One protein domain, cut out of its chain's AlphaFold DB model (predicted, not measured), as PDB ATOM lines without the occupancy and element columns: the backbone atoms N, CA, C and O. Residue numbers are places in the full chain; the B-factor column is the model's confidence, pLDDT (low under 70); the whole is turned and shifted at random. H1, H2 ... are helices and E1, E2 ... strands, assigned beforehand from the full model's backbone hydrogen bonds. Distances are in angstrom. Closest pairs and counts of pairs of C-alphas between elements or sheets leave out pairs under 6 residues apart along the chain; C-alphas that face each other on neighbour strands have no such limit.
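What this domain is: This is residues 3 to 33 and 153 to 273 of the 328 residues of the protein "UDP-3-O-(3-hydroxymyristoyl)glucosamine N-acyltransferase" of Leptospira semungkisensis (UniProt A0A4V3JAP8). Three small sheets follow one another along the longest axis: the hairpin E2 and E3 with H1 over it at one end, the sheet E1, E5, E4 next, and the parallel pair E6 and E7 with H3 beside E7 at the other end. The short last helix H4 fills the space between the three-stranded sheet and E6, near the middle of the whole, and H2 meets it from one side. The printed part has 152 residues, with four named helices and seven named strands in the order H1 E1 E2 E3 E4 E5 H2 E6 H3 E7 H4; the class is mixed, helices and strands, with under half of the residues in named elements. The largest sheet has the order E1 E5 E4 and is mixed, E2 and E3 are antiparallel, and E6 and E7 are parallel. The whole is only just compact, close to loose, with a radius of gyration of the C-alphas of 17.9 A and spans of 55 by 42 by 31 A.

Where its parts are: E4, residues 177 to 184, is 23.1 A long and begins with C-alpha 177 at (224.861, 178.548, 176.052). E5 is residues 192 to 198, 20.7 A, and E1 is residues 21 to 23. E2 is residues 158 to 161 and E3 residues 166 to 170, 13.2 A. H1, residues 7 to 15, is 12.3 A long, from C-alpha 7 at (215.338, 194.216, 185.433). H2 is residues 201 to 207, E6 residues 212 to 215, H3 residues 218 to 229, 16.3 A, and E7 residues 243 to 246. H4, residues 268 to 273, ends with C-alpha 273 at (237.350, 178.781, 185.931).

How they stand to each other: E4 and E5 form a hairpin, with N 181 and O 195 2.9 A apart. E1 is parallel to E5, with N 22 and O 194 at 2.9 A. H4 is on this sheet at a height over the sheet of 9.7 A, only just over E5 alone, with 4 of its 6 C-alphas falling on E5 and 2 on E4. It runs across the strands, at 73 degrees to E5 on the local plane. H2 and H4 only just touch, with 3 pairs of C-alphas within 8 A, the closest Phe 207 and Cys 271 at 6.0 A; they run opposite ways at a steep tilt of 54 degrees. The closest C-alphas of E6 and H4 are those of Thr 212 and His 272, 6.2 A apart. E6 and E7 have N 214 and O 244 at 2.8 A within hydrogen-bond range, and E6, H3, E7 make a strand-helix-strand unit, two parallel neighbour strands with a helix between them in the chain, with a right-handed crossover. The closest C-alphas of H3 and E7 are those of Ala 221 and Leu 246, 6.6 A apart. E3 and E4 are near each other, with 6 pairs of C-alphas within 10 A. In the hairpin E2 and E3, N 160 and O 167 are 2.8 A apart, and residues 3 to 4 pair antiparallel with residues 159 to 160 of E2. The closest C-alphas of H1 and E2 are those of Ile 10 and Ala 159, at 6.5 A. In H1, H2, H3 and H4 every O i to N i+4 pair is within hydrogen-bond range.

The domain as a whole: The two C-alphas farthest apart are those of Asn 6 and Ala 230, at 55.3 A. Residues 34 to 152 are not printed, and C-alphas 33 and 153 are 24.1 A apart across this cut. The links H3 to E7, 13 residues, and E7 to H4, 21 residues, are long. The mean pLDDT of the printed part is 94.2, and no printed residue is under 70.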
ATOM      1  N   VAL A   3     217.493 186.709 195.857       98.19
ATOM      2  CA  VAL A   3     216.998 186.520 194.487       98.19
ATOM      3  C   VAL A   3     216.490 187.862 193.968       98.19
ATOM      4  O   VAL A   3     215.686 188.520 194.629       98.19
ATOM      5  N   LEU A   4     216.977 188.282 192.804       98.31
ATOM      6  CA  LEU A   4     216.544 189.492 192.113       98.31
ATOM      7  C   LEU A   4     215.864 189.118 190.801       98.31
ATOM      8  O   LEU A   4     216.447 188.419 189.978       98.31
ATOM      9  N   THR A   5     214.663 189.641 190.586       97.88
ATOM     10  CA  THR A   5     213.906 189.503 189.330       97.88
ATOM     11  C   THR A   5     213.586 190.852 188.692       97.88
ATOM     12  O   THR A   5     213.057 190.915 187.585       97.88
ATOM     13  N   ASN A   6     213.919 191.958 189.368       97.25
ATOM     14  CA  ASN A   6     213.726 193.298 188.833       97.25
ATOM     15  C   ASN A   6     214.795 193.604 187.760       97.25
ATOM     16  O   ASN A   6     215.987 193.620 188.090       97.25
ATOM     17  N   PRO A   7     214.398 193.930 186.513       96.38
ATOM     18  CA  PRO A   7     215.338 194.216 185.433       96.38
ATOM     19  C   PRO A   7     216.320 195.355 185.723       96.38
ATOM     20  O   PRO A   7     217.459 195.287 185.272       96.38
ATOM     21  N   SER A   8     215.921 196.390 186.475       96.94
ATOM     22  CA  SER A   8     216.824 197.505 186.785       96.94
ATOM     23  C   SER A   8     217.957 197.057 187.706       96.94
ATOM     24  O   SER A   8     219.111 197.346 187.431       96.94
ATOM     25  N   GLN A   9     217.649 196.266 188.737       97.44
ATOM     26  CA  GLN A   9     218.665 195.769 189.667       97.44
ATOM     27  C   GLN A   9     219.621 194.783 188.983       97.44
ATOM     28  O   GLN A   9     220.818 194.794 189.250       97.44
ATOM     29  N   ILE A  10     219.108 193.946 188.076       97.88
ATOM     30  CA  ILE A  10     219.934 193.032 187.272       97.88
ATOM     31  C   ILE A  10     220.848 193.824 186.326       97.88
ATOM     32  O   ILE A  10     222.023 193.491 186.174       97.88
ATOM     33  N   LYS A  11     220.333 194.896 185.714       97.19
ATOM     34  CA  LYS A  11     221.116 195.803 184.868       97.19
ATOM     35  C   LYS A  11     222.249 196.461 185.655       97.19
ATOM     36  O   LYS A  11     223.382 196.435 185.180       97.19
ATOM     37  N   ASP A  12     221.976 196.940 186.868       96.94
ATOM     38  CA  ASP A  12     222.983 197.560 187.739       96.94
ATOM     39  C   ASP A  12     224.153 196.601 188.033       96.94
ATOM     40  O   ASP A  12     225.314 197.005 187.974       96.94
ATOM     41  N   LEU A  13     223.880 195.305 188.258       97.00
ATOM     42  CA  LEU A  13     224.933 194.292 188.451       97.00
ATOM     43  C   LEU A  13     225.858 194.157 187.231       97.00
ATOM     44  O   LEU A  13     227.055 193.899 187.383       97.00
ATOM     45  N   LYS A  14     225.308 194.305 186.019       96.56
ATOM     46  CA  LYS A  14     226.049 194.167 184.756       96.56
ATOM     47  C   LYS A  14     226.855 195.422 184.416       96.56
ATOM     48  O   LYS A  14     227.906 195.298 183.789       96.56
ATOM     49  N   GLU A  15     226.406 196.603 184.835       95.06
ATOM     50  CA  GLU A  15     227.074 197.881 184.546       95.06
ATOM     51  C   GLU A  15     228.397 198.068 185.301       95.06
ATOM     52  O   GLU A  15     229.305 198.721 184.793       95.06
ATOM     53  N   THR A  16     228.558 197.458 186.478       88.94
ATOM     54  CA  THR A  16     229.780 197.590 187.298       88.94
ATOM     55  C   THR A  16     230.900 196.622 186.909       88.94
ATOM     56  O   THR A  16     231.875 196.461 187.645       88.94
ATOM     57  N   ARG A  17     230.746 195.904 185.796       96.00
ATOM     58  CA  ARG A  17     231.669 194.848 185.367       96.00
ATOM     59  C   ARG A  17     232.899 195.417 184.681       96.00
ATOM     60  O   ARG A  17     232.897 196.553 184.216       96.00
ATOM     61  N   ASN A  18     233.957 194.610 184.594       96.06
ATOM     62  CA  ASN A  18     235.149 195.019 183.864       96.06
ATOM     63  C   ASN A  18     234.783 195.278 182.382       96.06
ATOM     64  O   ASN A  18     234.265 194.362 181.726       96.06
ATOM     65  N   PRO A  19     235.026 196.493 181.847       95.31
ATOM     66  CA  PRO A  19     234.792 196.783 180.434       95.31
ATOM     67  C   PRO A  19     235.772 196.055 179.503       95.31
ATOM     68  O   PRO A  19     235.454 195.861 178.332       95.31
ATOM     69  N   ASN A  20     236.940 195.635 180.005       95.06
ATOM     70  CA  ASN A  20     237.911 194.858 179.237       95.06
ATOM     71  C   ASN A  20     237.443 193.405 179.146       95.06
ATOM     72  O   ASN A  20     237.723 192.582 180.018       95.06
ATOM     73  N   LEU A  21     236.689 193.122 178.088       96.38
ATOM     74  CA  LEU A  21     236.152 191.805 177.794       96.38
ATOM     75  C   LEU A  21     237.112 191.014 176.904       96.38
ATOM     76  O   LEU A  21     237.443 191.444 175.798       96.38
ATOM     77  N   LEU A  22     237.519 189.844 177.385       97.12
ATOM     78  CA  LEU A  22     238.228 188.846 176.600       97.12
ATOM     79  C   LEU A  22     237.226 187.942 175.884       97.12
ATOM     80  O   LEU A  22     236.174 187.600 176.423       97.12
ATOM     81  N   TYR A  23     237.600 187.510 174.688       96.62
ATOM     82  CA  TYR A  23     236.903 186.460 173.959       96.62
ATOM     83  C   TYR A  23     237.870 185.312 173.743       96.62
ATOM     84  O   TYR A  23     239.055 185.541 173.494       96.62
ATOM     85  N   LEU A  24     237.362 184.085 173.809       94.00
ATOM     86  CA  LEU A  24     238.172 182.929 173.464       94.00
ATOM     87  C   LEU A  24     238.650 183.064 171.999       94.00
ATOM     88  O   LEU A  24     237.818 183.323 171.119       94.00
ATOM     89  N   PRO A  25     239.956 182.917 171.709       93.94
ATOM     90  CA  PRO A  25     240.460 182.988 170.342       93.94
ATOM     91  C   PRO A  25     239.714 182.018 169.404       93.94
ATOM     92  O   PRO A  25     239.444 180.885 169.800       93.94
ATOM     93  N   PRO A  26     239.387 182.399 168.153       91.75
ATOM     94  CA  PRO A  26     238.678 181.521 167.214       91.75
ATOM     95  C   PRO A  26     239.360 180.170 166.948       91.75
ATOM     96  O   PRO A  26     238.695 179.215 166.551       91.75
ATOM     97  N   GLU A  27     240.677 180.107 167.130       92.12
ATOM     98  CA  GLU A  27     241.521 178.917 167.039       92.12
ATOM     99  C   GLU A  27     241.393 177.963 168.242       92.12
ATOM    100  O   GLU A  27     241.802 176.808 168.147       92.12
ATOM    101  N   PHE A  28     240.799 178.399 169.356       94.19
ATOM    102  CA  PHE A  28     240.658 177.612 170.588       94.19
ATOM    103  C   PHE A  28     239.391 176.749 170.552       94.19
ATOM    104  O   PHE A  28     238.509 176.820 171.408       94.19
ATOM    105  N   LYS A  29     239.295 175.924 169.511       94.69
ATOM    106  CA  LYS A  29     238.202 174.977 169.297       94.69
ATOM    107  C   LYS A  29     238.714 173.737 168.578       94.69
ATOM    108  O   LYS A  29     239.650 173.817 167.783       94.69
ATOM    109  N   ALA A  30     238.078 172.602 168.830       93.56
ATOM    110  CA  ALA A  30     238.341 171.353 168.128       93.56
ATOM    111  C   ALA A  30     237.024 170.739 167.652       93.56
ATOM    112  O   ALA A  30     236.059 170.696 168.404       93.56
ATOM    113  N   GLU A  31     236.973 170.258 166.411       92.81
ATOM    114  CA  GLU A  31     235.786 169.574 165.890       92.81
ATOM    115  C   GLU A  31     235.570 168.245 166.627       92.81
ATOM    116  O   GLU A  31     236.506 167.463 166.809       92.81
ATOM    117  N   THR A  32     234.333 167.984 167.057       93.88
ATOM    118  CA  THR A  32     234.002 166.815 167.892       93.88
ATOM    119  C   THR A  32     233.044 165.829 167.234       93.88
ATOM    120  O   THR A  32     232.964 164.681 167.666       93.88
ATOM    121  N   GLY A  33     232.290 166.264 166.217       91.94
ATOM    122  CA  GLY A  33     231.197 165.481 165.629       91.94
ATOM    123  C   GLY A  33     230.014 165.243 166.580       91.94
ATOM    124  O   GLY A  33     229.228 164.323 166.359       91.94
ATOM    125  N   PHE A 153     215.529 176.652 179.117       97.56
ATOM    126  CA  PHE A 153     215.970 178.009 179.451       97.56
ATOM    127  C   PHE A 153     215.079 178.641 180.515       97.56
ATOM    128  O   PHE A 153     213.961 178.198 180.764       97.56
ATOM    129  N   VAL A 154     215.564 179.700 181.152       97.94
ATOM    130  CA  VAL A 154     214.799 180.435 182.169       97.94
ATOM    131  C   VAL A 154     213.725 181.301 181.502       97.94
ATOM    132  O   VAL A 154     213.992 181.960 180.502       97.94
ATOM    133  N   SER A 155     212.508 181.345 182.046       97.12
ATOM    134  CA  SER A 155     211.389 182.107 181.457       97.12
ATOM    135  C   SER A 155     211.607 183.620 181.421       97.12
ATOM    136  O   SER A 155     210.979 184.325 180.636       97.12
ATOM    137  N   SER A 156     212.460 184.129 182.306       97.12
ATOM    138  CA  SER A 156     212.792 185.544 182.443       97.12
ATOM    139  C   SER A 156     214.136 185.700 183.160       97.12
ATOM    140  O   SER A 156     214.491 184.818 183.947       97.12
ATOM    141  N   PRO A 157     214.860 186.818 182.953       98.06
ATOM    142  CA  PRO A 157     216.080 187.108 183.692       98.06
ATOM    143  C   PRO A 157     215.903 187.051 185.211       98.06
ATOM    144  O   PRO A 157     214.945 187.611 185.749       98.06
ATOM    145  N   PHE A 158     216.864 186.449 185.907       98.69
ATOM    146  CA  PHE A 158     216.989 186.564 187.359       98.69
ATOM    147  C   PHE A 158     218.448 186.507 187.797       98.69
ATOM    148  O   PHE A 158     219.305 186.003 187.074       98.69
ATOM    149  N   ALA A 159     218.723 187.002 189.002       98.62
ATOM    150  CA  ALA A 159     220.038 186.920 189.619       98.62
ATOM    151  C   ALA A 159     219.968 186.334 191.028       98.62
ATOM    152  O   ALA A 159     219.095 186.694 191.818       98.62
ATOM    153  N   LEU A 160     220.937 185.486 191.362       98.62
ATOM    154  CA  LEU A 160     221.282 185.151 192.738       98.62
ATOM    155  C   LEU A 160     222.470 186.013 193.138       98.62
ATOM    156  O   LEU A 160     223.500 186.029 192.465       98.62
ATOM    157  N   VAL A 161     222.309 186.741 194.237       98.50
ATOM    158  CA  VAL A 161     223.309 187.669 194.760       98.50
ATOM    159  C   VAL A 161     223.748 187.209 196.141       98.50
ATOM    160  O   VAL A 161     222.928 186.956 197.033       98.50
ATOM    161  N   TRP A 162     225.057 187.094 196.327       98.19
ATOM    162  CA  TRP A 162     225.679 186.805 197.616       98.19
ATOM    163  C   TRP A 162     226.342 188.070 198.162       98.19
ATOM    164  O   TRP A 162     226.379 189.101 197.502       98.19
ATOM    165  N   GLU A 163     226.879 187.994 199.382       96.19
ATOM    166  CA  GLU A 163     227.646 189.105 199.963       96.19
ATOM    167  C   GLU A 163     228.785 189.554 199.033       96.19
ATOM    168  O   GLU A 163     229.059 190.743 198.891       96.19
ATOM    169  N   LYS A 164     229.419 188.588 198.359       94.75
ATOM    170  CA  LYS A 164     230.419 188.819 197.318       94.75
ATOM    171  C   LYS A 164     230.067 187.993 196.098       94.75
ATOM    172  O   LYS A 164     230.083 186.769 196.182       94.75
ATOM    173  N   GLY A 165     229.817 188.661 194.980       97.38
ATOM    174  CA  GLY A 165     229.547 188.001 193.711       97.38
ATOM    175  C   GLY A 165     228.076 187.688 193.456       97.38
ATOM    176  O   GLY A 165     227.209 187.857 194.316       97.38
ATOM    177  N   TYR A 166     227.808 187.242 192.236       98.62
ATOM    178  CA  TYR A 166     226.471 186.942 191.738       98.62
ATOM    179  C   TYR A 166     226.518 185.962 190.562       98.62
ATOM    180  O   TYR A 166     227.559 185.767 189.931       98.62
ATOM    181  N   CYS A 167     225.356 185.394 190.253       98.75
ATOM    182  CA  CYS A 167     225.078 184.634 189.043       98.75
ATOM    183  C   CYS A 167     223.743 185.117 188.479       98.75
ATOM    184  O   CYS A 167     222.763 185.204 189.216       98.75
ATOM    185  N   ILE A 168     223.724 185.461 187.198       98.75
ATOM    186  CA  ILE A 168     222.552 185.926 186.463       98.75
ATOM    187  C   ILE A 168     222.280 184.910 185.364       98.75
ATOM    188  O   ILE A 168     223.193 184.567 184.611       98.75
ATOM    189  N   LEU A 169     221.032 184.468 185.261       98.62
ATOM    190  CA  LEU A 169     220.552 183.672 184.140       98.62
ATOM    191  C   LEU A 169     219.574 184.493 183.325       98.62
ATOM    192  O   LEU A 169     218.670 185.117 183.879       98.62
ATOM    193  N   GLU A 170     219.754 184.477 182.013       98.06
ATOM    194  CA  GLU A 170     218.919 185.199 181.060       98.06
ATOM    195  C   GLU A 170     218.503 184.243 179.932       98.06
ATOM    196  O   GLU A 170     219.336 183.449 179.478       98.06
ATOM    197  N   PRO A 171     217.245 184.304 179.452       95.75
ATOM    198  CA  PRO A 171     216.911 183.674 178.184       95.75
ATOM    199  C   PRO A 171     217.712 184.347 177.067       95.75
ATOM    200  O   PRO A 171     217.982 185.548 177.120       95.75
ATOM    201  N   GLU A 172     218.072 183.583 176.043       84.88
ATOM    202  CA  GLU A 172     218.748 184.104 174.857       84.88
ATOM    203  C   GLU A 172     218.055 183.575 173.602       84.88
ATOM    204  O   GLU A 172     217.668 182.410 173.543       84.88
ATOM    205  N   ASP A 173     217.901 184.434 172.592       73.56
ATOM    206  CA  ASP A 173     217.195 184.106 171.342       73.56
ATOM    207  C   ASP A 173     217.963 183.102 170.467       73.56
ATOM    208  O   ASP A 173     217.456 182.574 169.475       73.56
ATOM    209  N   HIS A 174     219.225 182.857 170.805       74.19
ATOM    210  CA  HIS A 174     220.116 181.978 170.078       74.19
ATOM    211  C   HIS A 174     220.233 180.678 170.856       74.19
ATOM    212  O   HIS A 174     220.600 180.708 172.022       74.19
ATOM    213  N   ASP A 175     219.935 179.556 170.199       90.81
ATOM    214  CA  ASP A 175     219.980 178.185 170.721       90.81
ATOM    215  C   ASP A 175     221.399 177.751 171.171       90.81
ATOM    216  O   ASP A 175     222.029 176.855 170.605       90.81
ATOM    217  N   LYS A 176     221.953 178.464 172.150       95.56
ATOM    218  CA  LYS A 176     223.350 178.508 172.574       95.56
ATOM    219  C   LYS A 176     223.410 178.704 174.083       95.56
ATOM    220  O   LYS A 176     222.517 179.303 174.671       95.56
ATOM    221  N   LEU A 177     224.495 178.230 174.681       97.81
ATOM    222  CA  LEU A 177     224.861 178.548 176.052       97.81
ATOM    223  C   LEU A 177     226.013 179.551 176.017       97.81
ATOM    224  O   LEU A 177     227.121 179.202 175.610       97.81
ATOM    225  N   ILE A 178     225.749 180.794 176.410       98.25
ATOM    226  CA  ILE A 178     226.771 181.836 176.512       98.25
ATOM    227  C   ILE A 178     227.199 181.979 177.965       98.25
ATOM    228  O   ILE A 178     226.370 182.181 178.853       98.25
ATOM    229  N   ILE A 179     228.502 181.898 178.206       98.50
ATOM    230  CA  ILE A 179     229.102 182.086 179.521       98.50
ATOM    231  C   ILE A 179     229.850 183.408 179.517       98.50
ATOM    232  O   ILE A 179     230.736 183.614 178.692       98.50
ATOM    233  N   ASP A 180     229.497 184.291 180.445       98.44
ATOM    234  CA  ASP A 180     230.136 185.587 180.641       98.44
ATOM    235  C   ASP A 180     230.610 185.693 182.096       98.44
ATOM    236  O   ASP A 180     229.853 186.026 183.012       98.44
ATOM    237  N   HIS A 181     231.878 185.375 182.320       98.62
ATOM    238  CA  HIS A 181     232.448 185.190 183.646       98.62
ATOM    239  C   HIS A 181     233.472 186.269 183.976       98.62
ATOM    240  O   HIS A 181     234.300 186.630 183.142       98.62
ATOM    241  N   GLN A 182     233.433 186.774 185.209       98.44
ATOM    242  CA  GLN A 182     234.431 187.697 185.735       98.44
ATOM    243  C   GLN A 182     234.992 187.219 187.078       98.44
ATOM    244  O   GLN A 182     234.253 186.891 188.013       98.44
ATOM    245  N   VAL A 183     236.314 187.298 187.194       97.12
ATOM    246  CA  VAL A 183     237.081 187.062 188.419       97.12
ATOM    247  C   VAL A 183     237.724 188.355 188.912       97.12
ATOM    248  O   VAL A 183     237.839 189.330 188.172       97.12
ATOM    249  N   SER A 184     238.154 188.370 190.173       96.56
ATOM    250  CA  SER A 184     238.915 189.484 190.741       96.56
ATOM    251  C   SER A 184     239.957 188.963 191.724       96.56
ATOM    252  O   SER A 184     239.658 188.754 192.900       96.56
ATOM    253  N   TYR A 185     241.182 188.792 191.237       95.56
ATOM    254  CA  TYR A 185     242.354 188.386 192.010       95.56
ATOM    255  C   TYR A 185     243.314 189.569 192.211       95.56
ATOM    256  O   TYR A 185     243.284 190.522 191.428       95.56
ATOM    257  N   PRO A 186     244.164 189.549 193.252       94.44
ATOM    258  CA  PRO A 186     245.242 190.522 193.397       94.44
ATOM    259  C   PRO A 186     246.237 190.461 192.227       94.44
ATOM    260  O   PRO A 186     246.471 189.394 191.658       94.44
ATOM    261  N   GLY A 187     246.862 191.599 191.920       93.38
ATOM    262  CA  GLY A 187     247.907 191.693 190.899       93.38
ATOM    263  C   GLY A 187     247.391 191.806 189.465       93.38
ATOM    264  O   GLY A 187     246.237 192.165 189.230       93.38
ATOM    265  N   GLU A 188     248.272 191.523 188.510       91.56
ATOM    266  CA  GLU A 188     248.023 191.691 187.071       91.56
ATOM    267  C   GLU A 188     247.977 190.359 186.311       91.56
ATOM    268  O   GLU A 188     247.393 190.315 185.232       91.56
ATOM    269  N   THR A 189     248.512 189.263 186.873       93.81
ATOM    270  CA  THR A 189     248.498 187.936 186.222       93.81
ATOM    271  C   THR A 189     247.089 187.481 185.859       93.81
ATOM    272  O   THR A 189     246.829 187.058 184.737       93.81
ATOM    273  N   VAL A 190     246.182 187.564 186.836       94.50
ATOM    274  CA  VAL A 190     244.744 187.330 186.656       94.50
ATOM    275  C   VAL A 190     244.007 188.645 186.826       94.50
ATOM    276  O   VAL A 190     243.190 189.007 185.982       94.50
ATOM    277  N   GLY A 191     244.301 189.377 187.906       94.94
ATOM    278  CA  GLY A 191     243.697 190.672 188.181       94.94
ATOM    279  C   GLY A 191     242.169 190.634 188.153       94.94
ATOM    280  O   GLY A 191     241.524 189.643 188.507       94.94
ATOM    281  N   ASN A 192     241.582 191.734 187.694       96.44
ATOM    282  CA  ASN A 192     240.165 191.797 187.366       96.44
ATOM    283  C   ASN A 192     239.985 191.362 185.906       96.44
ATOM    284  O   ASN A 192     240.056 192.204 185.020       96.44
ATOM    285  N   SER A 193     239.797 190.071 185.637       97.25
ATOM    286  CA  SER A 193     239.653 189.533 184.273       97.25
ATOM    287  C   SER A 193     238.217 189.112 183.982       97.25
ATOM    288  O   SER A 193     237.523 188.610 184.866       97.25
ATOM    289  N   ARG A 194     237.772 189.300 182.735       97.88
ATOM    290  CA  ARG A 194     236.437 188.916 182.262       97.88
ATOM    291  C   ARG A 194     236.530 188.225 180.907       97.88
ATOM    292  O   ARG A 194     237.188 188.750 180.015       97.88
ATOM    293  N   ILE A 195     235.837 187.102 180.751       98.12
ATOM    294  CA  ILE A 195     235.745 186.344 179.500       98.12
ATOM    295  C   ILE A 195     234.287 186.102 179.118       98.12
ATOM    296  O   ILE A 195     233.469 185.772 179.975       98.12
ATOM    297  N   GLU A 196     233.978 186.236 177.830       97.62
ATOM    298  CA  GLU A 196     232.727 185.759 177.239       97.62
ATOM    299  C   GLU A 196     233.017 184.705 176.166       97.62
ATOM    300  O   GLU A 196     233.908 184.869 175.325       97.62
ATOM    301  N   MET A 197     232.257 183.611 176.189       97.19
ATOM    302  CA  MET A 197     232.348 182.557 175.185       97.19
ATOM    303  C   MET A 197     231.048 181.761 175.038       97.19
ATOM    304  O   MET A 197     230.250 181.656 175.967       97.19
ATOM    305  N   GLU A 198     230.862 181.146 173.870       97.00
ATOM    306  CA  GLU A 198     229.891 180.062 173.712       97.00
ATOM    307  C   GLU A 198     230.475 178.790 174.334       97.00
ATOM    308  O   GLU A 198     231.567 178.371 173.955       97.00
ATOM    309  N   PHE A 199     229.758 178.174 175.270       97.94
ATOM    310  CA  PHE A 199     230.137 176.883 175.832       97.94
ATOM    311  C   PHE A 199     229.486 175.757 175.032       97.94
ATOM    312  O   PHE A 199     228.263 175.616 174.994       97.94
ATOM    313  N   ASN A 200     230.314 174.946 174.383       97.19
ATOM    314  CA  ASN A 200     229.891 173.754 173.660       97.19
ATOM    315  C   ASN A 200     231.020 172.708 173.629       97.19
ATOM    316  O   ASN A 200     232.127 172.944 174.123       97.19
ATOM    317  N   SER A 201     230.752 171.549 173.021       97.56
ATOM    318  CA  SER A 201     231.736 170.469 172.910       97.56
ATOM    319  C   SER A 201     233.016 170.888 172.191       97.56
ATOM    320  O   SER A 201     234.079 170.383 172.533       97.56
ATOM    321  N   GLU A 202     232.945 171.778 171.194       97.62
ATOM    322  CA  GLU A 202     234.116 172.159 170.393       97.62
ATOM    323  C   GLU A 202     235.077 173.047 171.173       97.62
ATOM    324  O   GLU A 202     236.286 172.803 171.182       97.62
ATOM    325  N   THR A 203     234.543 174.056 171.863       97.50
ATOM    326  CA  THR A 203     235.344 174.904 172.746       97.50
ATOM    327  C   THR A 203     235.880 174.086 173.914       97.50
ATOM    328  O   THR A 203     237.076 174.124 174.187       97.50
ATOM    329  N   PHE A 204     235.034 173.270 174.559       98.12
ATOM    330  CA  PHE A 204     235.457 172.438 175.687       98.12
ATOM    331  C   PHE A 204     236.514 171.412 175.273       98.12
ATOM    332  O   PHE A 204     237.468 171.190 176.001       98.12
ATOM    333  N   SER A 205     236.425 170.831 174.075       97.25
ATOM    334  CA  SER A 205     237.452 169.900 173.580       97.25
ATOM    335  C   SER A 205     238.819 170.552 173.406       97.25
ATOM    336  O   SER A 205     239.844 169.871 173.474       97.25
ATOM    337  N   PHE A 206     238.858 171.872 173.208       96.69
ATOM    338  CA  PHE A 206     240.106 172.612 173.251       96.69
ATOM    339  C   PHE A 206     240.582 172.829 174.688       96.69
ATOM    340  O   PHE A 206     241.725 172.489 174.976       96.69
ATOM    341  N   PHE A 207     239.757 173.394 175.576       96.94
ATOM    342  CA  PHE A 207     240.234 173.863 176.883       96.94
ATOM    343  C   PHE A 207     239.993 172.917 178.063       96.94
ATOM    344  O   PHE A 207     240.471 173.207 179.152       96.94
ATOM    345  N   GLY A 208     239.312 171.787 177.879       97.38
ATOM    346  CA  GLY A 208     238.989 170.821 178.937       97.38
ATOM    347  C   GLY A 208     240.219 170.175 179.585       97.38
ATOM    348  O   GLY A 208     240.096 169.438 180.552       97.38
ATOM    349  N   ASP A 209     241.423 170.444 179.071       96.69
ATOM    350  CA  ASP A 209     242.693 170.081 179.702       96.69
ATOM    351  C   ASP A 209     243.378 171.231 180.468       96.69
ATOM    352  O   ASP A 209     244.543 171.091 180.865       96.69
ATOM    353  N   ALA A 210     242.673 172.348 180.691       97.69
ATOM    354  CA  ALA A 210     243.120 173.465 181.517       97.69
ATOM    355  C   ALA A 210     243.226 173.030 182.983       97.69
ATOM    356  O   ALA A 210     242.274 172.516 183.576       97.69
ATOM    357  N   ARG A 211     244.414 173.207 183.562       96.81
ATOM    358  CA  ARG A 211     244.726 172.712 184.907       96.81
ATOM    359  C   ARG A 211     244.047 173.523 185.994       96.81
ATOM    360  O   ARG A 211     243.923 174.741 185.878       96.81
ATOM    361  N   THR A 212     243.769 172.842 187.103       93.38
ATOM    362  CA  THR A 212     243.334 173.511 188.326       93.38
ATOM    363  C   THR A 212     244.353 174.525 188.808       93.38
ATOM    364  O   THR A 212     245.567 174.348 188.646       93.38
ATOM    365  N   THR A 213     243.857 175.634 189.341       93.44
ATOM    366  CA  THR A 213     244.667 176.819 189.593       93.44
ATOM    367  C   THR A 213     245.141 176.839 191.043       93.44
ATOM    368  O   THR A 213     244.419 176.522 191.985       93.44
ATOM    369  N   ALA A 214     246.404 177.204 191.239       93.44
ATOM    370  CA  ALA A 214     247.025 177.323 192.549       93.44
ATOM    371  C   ALA A 214     247.545 178.751 192.728       93.44
ATOM    372  O   ALA A 214     248.754 178.987 192.708       93.44
ATOM    373  N   PHE A 215     246.622 179.705 192.883       94.00
ATOM    374  CA  PHE A 215     246.976 181.094 193.166       94.00
ATOM    375  C   PHE A 215     247.540 181.219 194.586       94.00
ATOM    376  O   PHE A 215     246.908 180.811 195.565       94.00
ATOM    377  N   ARG A 216     248.740 181.783 194.714       94.38
ATOM    378  CA  ARG A 216     249.429 181.979 195.996       94.38
ATOM    379  C   ARG A 216     250.025 183.378 196.049       94.38
ATOM    380  O   ARG A 216     250.229 183.998 195.015       94.38
ATOM    381  N   ASN A 217     250.358 183.852 197.250       94.62
ATOM    382  CA  ASN A 217     251.236 185.018 197.337       94.62
ATOM    383  C   ASN A 217     252.608 184.673 196.739       94.62
ATOM    384  O   ASN A 217     253.063 183.526 196.827       94.62
ATOM    385  N   LYS A 218     253.295 185.683 196.209       93.81
ATOM    386  CA  LYS A 218     254.622 185.561 195.589       93.81
ATOM    387  C   LYS A 218     255.637 184.693 196.338       93.81
ATOM    388  O   LYS A 218     256.333 183.879 195.735       93.81
ATOM    389  N   LYS A 219     255.750 184.845 197.663       94.56
ATOM    390  CA  LYS A 219     256.737 184.090 198.456       94.56
ATOM    391  C   LYS A 219     256.408 182.597 198.470       94.56
ATOM    392  O   LYS A 219     257.302 181.769 198.303       94.56
ATOM    393  N   ASP A 220     255.142 182.259 198.680       93.12
ATOM    394  CA  ASP A 220     254.687 180.873 198.734       93.12
ATOM    395  C   ASP A 220     254.684 180.227 197.347       93.12
ATOM    396  O   ASP A 220     255.040 179.054 197.229       93.12
ATOM    397  N   ALA A 221     254.344 180.988 196.302       93.50
ATOM    398  CA  ALA A 221     254.423 180.538 194.918       93.50
ATOM    399  C   ALA A 221     255.867 180.203 194.521       93.50
ATOM    400  O   ALA A 221     256.130 179.099 194.048       93.50
ATOM    401  N   GLU A 222     256.821 181.097 194.798       94.56
ATOM    402  CA  GLU A 222     258.233 180.867 194.487       94.56
ATOM    403  C   GLU A 222     258.784 179.656 195.250       94.56
ATOM    404  O   GLU A 222     259.406 178.781 194.654       94.56
ATOM    405  N   ASN A 223     258.491 179.537 196.548       92.31
ATOM    406  CA  ASN A 223     258.914 178.378 197.333       92.31
ATOM    407  C   ASN A 223     258.334 177.067 196.782       92.31
ATOM    408  O   ASN A 223     259.066 176.088 196.628       92.31
ATOM    409  N   PHE A 224     257.036 177.042 196.470       91.00
ATOM    410  CA  PHE A 224     256.382 175.870 195.891       91.00
ATOM    411  C   PHE A 224     256.990 175.506 194.533       91.00
ATOM    412  O   PHE A 224     257.252 174.332 194.270       91.00
ATOM    413  N   TYR A 225     257.281 176.508 193.701       92.94
ATOM    414  CA  TYR A 225     257.928 176.317 192.410       92.94
ATOM    415  C   TYR A 225     259.319 175.695 192.551       92.94
ATOM    416  O   TYR A 225     259.603 174.692 191.899       92.94
ATOM    417  N   GLN A 226     260.163 176.213 193.450       92.75
ATOM    418  CA  GLN A 226     261.505 175.667 193.684       92.75
ATOM    419  C   GLN A 226     261.463 174.225 194.217       92.75
ATOM    420  O   GLN A 226     262.230 173.375 193.764       92.75
ATOM    421  N   ILE A 227     260.535 173.913 195.131       88.69
ATOM    422  CA  ILE A 227     260.315 172.536 195.612       88.69
ATOM    423  C   ILE A 227     259.860 171.629 194.459       88.69
ATOM    424  O   ILE A 227     260.329 170.493 194.345       88.69
ATOM    425  N   GLY A 228     258.977 172.130 193.592       86.75
ATOM    426  CA  GLY A 228     258.516 171.433 192.395       86.75
ATOM    427  C   GLY A 228     259.647 171.119 191.420       86.75
ATOM    428  O   GLY A 228     259.796 169.964 191.027       86.75
ATOM    429  N   LEU A 229     260.492 172.104 191.099       87.56
ATOM    430  CA  LEU A 229     261.668 171.927 190.238       87.56
ATOM    431  C   LEU A 229     262.675 170.920 190.811       87.56
ATOM    432  O   LEU A 229     263.308 170.183 190.059       87.56
ATOM    433  N   ALA A 230     262.800 170.848 192.138       84.88
ATOM    434  CA  ALA A 230     263.644 169.869 192.819       84.88
ATOM    435  C   ALA A 230     263.037 168.447 192.867       84.88
ATOM    436  O   ALA A 230     263.619 167.552 193.482       84.88
ATOM    437  N   GLY A 231     261.863 168.221 192.263       80.25
ATOM    438  CA  GLY A 231     261.159 166.935 192.279       80.25
ATOM    439  C   GLY A 231     260.502 166.596 193.621       80.25
ATOM    440  O   GLY A 231     260.064 165.463 193.827       80.25
ATOM    441  N   GLY A 232     260.409 167.562 194.542       73.56
ATOM    442  CA  GLY A 232     259.856 167.367 195.884       73.56
ATOM    443  C   GLY A 232     258.339 167.151 195.918       73.56
ATOM    444  O   GLY A 232     257.811 166.744 196.949       73.56
ATOM    445  N   LEU A 233     257.640 167.401 194.803       81.12
ATOM    446  CA  LEU A 233     256.180 167.302 194.704       81.12
ATOM    447  C   LEU A 233     255.669 165.977 194.121       81.12
ATOM    448  O   LEU A 233     254.465 165.761 194.106       81.12
ATOM    449  N   LYS A 234     256.544 165.067 193.676       72.69
ATOM    450  CA  LYS A 234     256.139 163.815 192.997       72.69
ATOM    451  C   LYS A 234     255.168 162.939 193.808       72.69
ATOM    452  O   LYS A 234     254.359 162.212 193.244       72.69
ATOM    453  N   ASP A 235     255.234 163.033 195.137       73.94
ATOM    454  CA  ASP A 235     254.405 162.266 196.068       73.94
ATOM    455  C   ASP A 235     253.211 163.077 196.613       73.94
ATOM    456  O   ASP A 235     252.535 162.641 197.549       73.94
ATOM    457  N   TYR A 236     252.882 164.212 195.997       74.88
ATOM    458  CA  TYR A 236     251.718 165.037 196.327       74.88
ATOM    459  C   TYR A 236     250.625 164.903 195.261       74.88
ATOM    460  O   TYR A 236     250.920 164.533 194.127       74.88
ATOM    461  N   PRO A 237     249.356 165.194 195.600       77.81
ATOM    462  CA  PRO A 237     248.283 165.214 194.611       77.81
ATOM    463  C   PRO A 237     248.339 166.482 193.745       77.81
ATOM    464  O   PRO A 237     247.656 166.557 192.732       77.81
ATOM    465  N   PHE A 238     249.177 167.456 194.116       84.19
ATOM    466  CA  PHE A 238     249.385 168.710 193.400       84.19
ATOM    467  C   PHE A 238     250.864 168.858 193.027       84.19
ATOM    468  O   PHE A 238     251.734 168.928 193.900       84.19
ATOM    469  N   THR A 239     251.139 168.927 191.731       89.31
ATOM    470  CA  THR A 239     252.463 169.023 191.113       89.31
ATOM    471  C   THR A 239     252.465 170.148 190.075       89.31
ATOM    472  O   THR A 239     251.416 170.599 189.622       89.31
ATOM    473  N   LEU A 240     253.644 170.586 189.627       90.88
ATOM    474  CA  LEU A 240     253.732 171.559 188.524       90.88
ATOM    475  C   LEU A 240     253.183 171.012 187.191       90.88
ATOM    476  O   LEU A 240     252.987 171.782 186.249       90.88
ATOM    477  N   GLU A 241     252.943 169.705 187.092       90.88
ATOM    478  CA  GLU A 241     252.383 169.067 185.902       90.88
ATOM    479  C   GLU A 241     250.857 169.146 185.886       90.88
ATOM    480  O   GLU A 241     250.296 169.340 184.808       90.88
ATOM    481  N   ASN A 242     250.201 169.079 187.052       91.19
ATOM    482  CA  ASN A 242     248.740 169.027 187.168       91.19
ATOM    483  C   ASN A 242     248.070 170.285 187.730       91.19
ATOM    484  O   ASN A 242     246.855 170.418 187.595       91.19
ATOM    485  N   VAL A 243     248.838 171.235 188.271       94.19
ATOM    486  CA  VAL A 243     248.328 172.557 188.651       94.19
ATOM    487  C   VAL A 243     248.940 173.677 187.819       94.19
ATOM    488  O   VAL A 243     250.116 173.630 187.447       94.19
ATOM    489  N   LEU A 244     248.157 174.719 187.556       96.69
ATOM    490  CA  LEU A 244     248.651 176.009 187.091       96.69
ATOM    491  C   LEU A 244     249.073 176.827 188.315       96.69
ATOM    492  O   LEU A 244     248.225 177.285 189.079       96.69
ATOM    493  N   LEU A 245     250.377 176.992 188.527       97.19
ATOM    494  CA  LEU A 245     250.917 177.789 189.624       97.19
ATOM    495  C   LEU A 245     251.086 179.240 189.176       97.19
ATOM    496  O   LEU A 245     251.722 179.524 188.158       97.19
ATOM    497  N   LEU A 246     250.556 180.158 189.974       97.19
ATOM    498  CA  LEU A 246     250.574 181.579 189.676       97.19
ATOM    499  C   LEU A 246     250.540 182.422 190.954       97.19
ATOM    500  O   LEU A 246     250.074 181.967 192.002       97.19
ATOM    501  N   ASP A 247     251.037 183.645 190.838       97.06
ATOM    502  CA  ASP A 247     250.951 184.683 191.862       97.06
ATOM    503  C   ASP A 247     250.413 185.994 191.271       97.06
ATOM    504  O   ASP A 247     249.894 186.032 190.150       97.06
ATOM    505  N   GLU A 248     250.529 187.079 192.036       96.38
ATOM    506  CA  GLU A 248     250.117 188.418 191.620       96.38
ATOM    507  C   GLU A 248     250.819 188.926 190.342       96.38
ATOM    508  O   GLU A 248     250.245 189.748 189.624       96.38
ATOM    509  N   ASP A 249     252.024 188.432 190.036       95.38
ATOM    510  CA  ASP A 249     252.932 189.004 189.035       95.38
ATOM    511  C   ASP A 249     253.178 188.099 187.812       95.38
ATOM    512  O   ASP A 249     253.514 188.603 186.736       95.38
ATOM    513  N   LYS A 250     253.095 186.766 187.952       95.69
ATOM    514  CA  LYS A 250     253.326 185.829 186.842       95.69
ATOM    515  C   LYS A 250     252.629 184.470 186.981       95.69
ATOM    516  O   LYS A 250     252.269 184.006 188.061       95.69
ATOM    517  N   ILE A 251     252.573 183.768 185.849       97.25
ATOM    518  CA  ILE A 251     252.363 182.315 185.777       97.25
ATOM    519  C   ILE A 251     253.732 181.629 185.774       97.25
ATOM    520  O   ILE A 251     254.605 181.969 184.976       97.25
ATOM    521  N   TYR A 252     253.921 180.643 186.646       96.81
ATOM    522  CA  TYR A 252     255.205 179.961 186.830       96.81
ATOM    523  C   TYR A 252     255.472 178.858 185.807       96.81
ATOM    524  O   TYR A 252     256.613 178.613 185.426       96.81
ATOM    525  N   ASN A 253     254.418 178.175 185.378       95.88
ATOM    526  CA  ASN A 253     254.482 176.992 184.529       95.88
ATOM    527  C   ASN A 253     253.428 177.057 183.402       95.88
ATOM    528  O   ASN A 253     252.571 176.169 183.322       95.88
ATOM    529  N   PRO A 254     253.449 178.101 182.546       95.88
ATOM    530  CA  PRO A 254     252.464 178.271 181.479       95.88
ATOM    531  C   PRO A 254     252.611 177.186 180.404       95.88
ATOM    532  O   PRO A 254     253.722 176.791 180.051       95.88
ATOM    533  N   ARG A 255     251.488 176.734 179.839       95.19
ATOM    534  CA  ARG A 255     251.472 175.890 178.635       95.19
ATOM    535  C   ARG A 255     251.270 176.749 177.389       95.19
ATOM    536  O   ARG A 255     250.359 177.573 177.350       95.19
ATOM    537  N   GLU A 256     252.070 176.503 176.351       94.88
ATOM    538  CA  GLU A 256     252.011 177.247 175.079       94.88
ATOM    539  C   GLU A 256     250.636 177.170 174.405       94.88
ATOM    540  O   GLU A 256     250.186 178.149 173.825       94.88
ATOM    541  N   LYS A 257     249.930 176.039 174.539       94.88
ATOM    542  CA  LYS A 257     248.588 175.831 173.970       94.88
ATOM    543  C   LYS A 257     247.582 176.918 174.371       94.88
ATOM    544  O   LYS A 257     246.713 177.250 173.577       94.88
ATOM    545  N   PHE A 258     247.685 177.456 175.585       96.38
ATOM    546  CA  PHE A 258     246.754 178.468 176.096       96.38
ATOM    547  C   PHE A 258     247.231 179.904 175.870       96.38
ATOM    548  O   PHE A 258     246.528 180.842 176.246       96.38
ATOM    549  N   LEU A 259     248.415 180.087 175.285       95.56
ATOM    550  CA  LEU A 259     248.952 181.398 174.966       95.56
ATOM    551  C   LEU A 259     248.372 181.871 173.631       95.56
ATOM    552  O   LEU A 259     248.631 181.275 172.586       95.56
ATOM    553  N   ASP A 260     247.620 182.966 173.649       93.81
ATOM    554  CA  ASP A 260     247.248 183.640 172.409       93.81
ATOM    555  C   ASP A 260     248.460 184.390 171.853       93.81
ATOM    556  O   ASP A 260     248.944 185.355 172.445       93.81
ATOM    557  N   ALA A 261     248.934 183.970 170.682       89.25
ATOM    558  CA  ALA A 261     250.088 184.571 170.025       89.25
ATOM    559  C   ALA A 261     249.886 186.057 169.665       89.25
ATOM    560  O   ALA A 261     250.871 186.767 169.463       89.25
ATOM    561  N   LYS A 262     248.636 186.535 169.557       89.88
ATOM    562  CA  LYS A 262     248.332 187.926 169.188       89.88
ATOM    563  C   LYS A 262     248.388 188.866 170.388       89.88
ATOM    564  O   LYS A 262     249.007 189.922 170.296       89.88
ATOM    565  N   SER A 263     247.729 188.506 171.488       90.06
ATOM    566  CA  SER A 263     247.685 189.333 172.703       90.06
ATOM    567  C   SER A 263     248.805 189.030 173.699       90.06
ATOM    568  O   SER A 263     249.094 189.861 174.555       90.06
ATOM    569  N   GLY A 264     249.421 187.847 173.618       91.75
ATOM    570  CA  GLY A 264     250.320 187.330 174.649       91.75
ATOM    571  C   GLY A 264     249.602 186.898 175.933       91.75
ATOM    572  O   GLY A 264     250.267 186.564 176.911       91.75
ATOM    573  N   TYR A 265     248.263 186.903 175.956       94.62
ATOM    574  CA  TYR A 265     247.480 186.496 177.118       94.62
ATOM    575  C   TYR A 265     247.428 184.968 177.233       94.62
ATOM    576  O   TYR A 265     247.208 184.268 176.241       94.62
ATOM    577  N   ASN A 266     247.612 184.444 178.447       96.88
ATOM    578  CA  ASN A 266     247.449 183.022 178.727       96.88
ATOM    579  C   ASN A 266     246.048 182.753 179.293       96.88
ATOM    580  O   ASN A 266     245.726 183.175 180.401       96.88
ATOM    581  N   TYR A 267     245.229 182.030 178.536       97.56
ATOM    582  CA  TYR A 267     243.831 181.768 178.877       97.56
ATOM    583  C   TYR A 267     243.633 180.608 179.860       97.56
ATOM    584  O   TYR A 267     242.501 180.384 180.272       97.56
ATOM    585  N   GLU A 268     244.677 179.864 180.249       98.00
ATOM    586  CA  GLU A 268     244.524 178.609 181.003       98.00
ATOM    587  C   GLU A 268     243.759 178.810 182.317       98.00
ATOM    588  O   GLU A 268     242.863 178.028 182.621       98.00
ATOM    589  N   PHE A 269     244.046 179.897 183.045       97.88
ATOM    590  CA  PHE A 269     243.340 180.239 184.282       97.88
ATOM    591  C   PHE A 269     241.836 180.428 184.043       97.88
ATOM    592  O   PHE A 269     241.019 179.773 184.682       97.88
ATOM    593  N   LEU A 270     241.466 181.298 183.096       97.75
ATOM    594  CA  LEU A 270     240.060 181.592 182.818       97.75
ATOM    595  C   LEU A 270     239.336 180.380 182.237       97.75
ATOM    596  O   LEU A 270     238.199 180.128 182.606       97.75
ATOM    597  N   CYS A 271     239.993 179.610 181.371       98.19
ATOM    598  CA  CYS A 271     239.453 178.360 180.854       98.19
ATOM    599  C   CYS A 271     239.131 177.366 181.975       98.19
ATOM    600  O   CYS A 271     238.074 176.744 181.928       98.19
ATOM    601  N   HIS A 272     240.006 177.230 182.977       98.12
ATOM    602  CA  HIS A 272     239.731 176.363 184.121       98.12
ATOM    603  C   HIS A 272     238.572 176.888 184.974       98.12
ATOM    604  O   HIS A 272     237.675 176.122 185.304       98.12
ATOM    605  N   GLU A 273     238.512 178.197 185.245       97.75
ATOM    606  CA  GLU A 273     237.350 178.781 185.931       97.75
ATOM    607  C   GLU A 273     236.044 178.475 185.177       97.75
ATOM    608  O   GLU A 273     235.033 178.175 185.805       97.75
TER     609      GLU A 273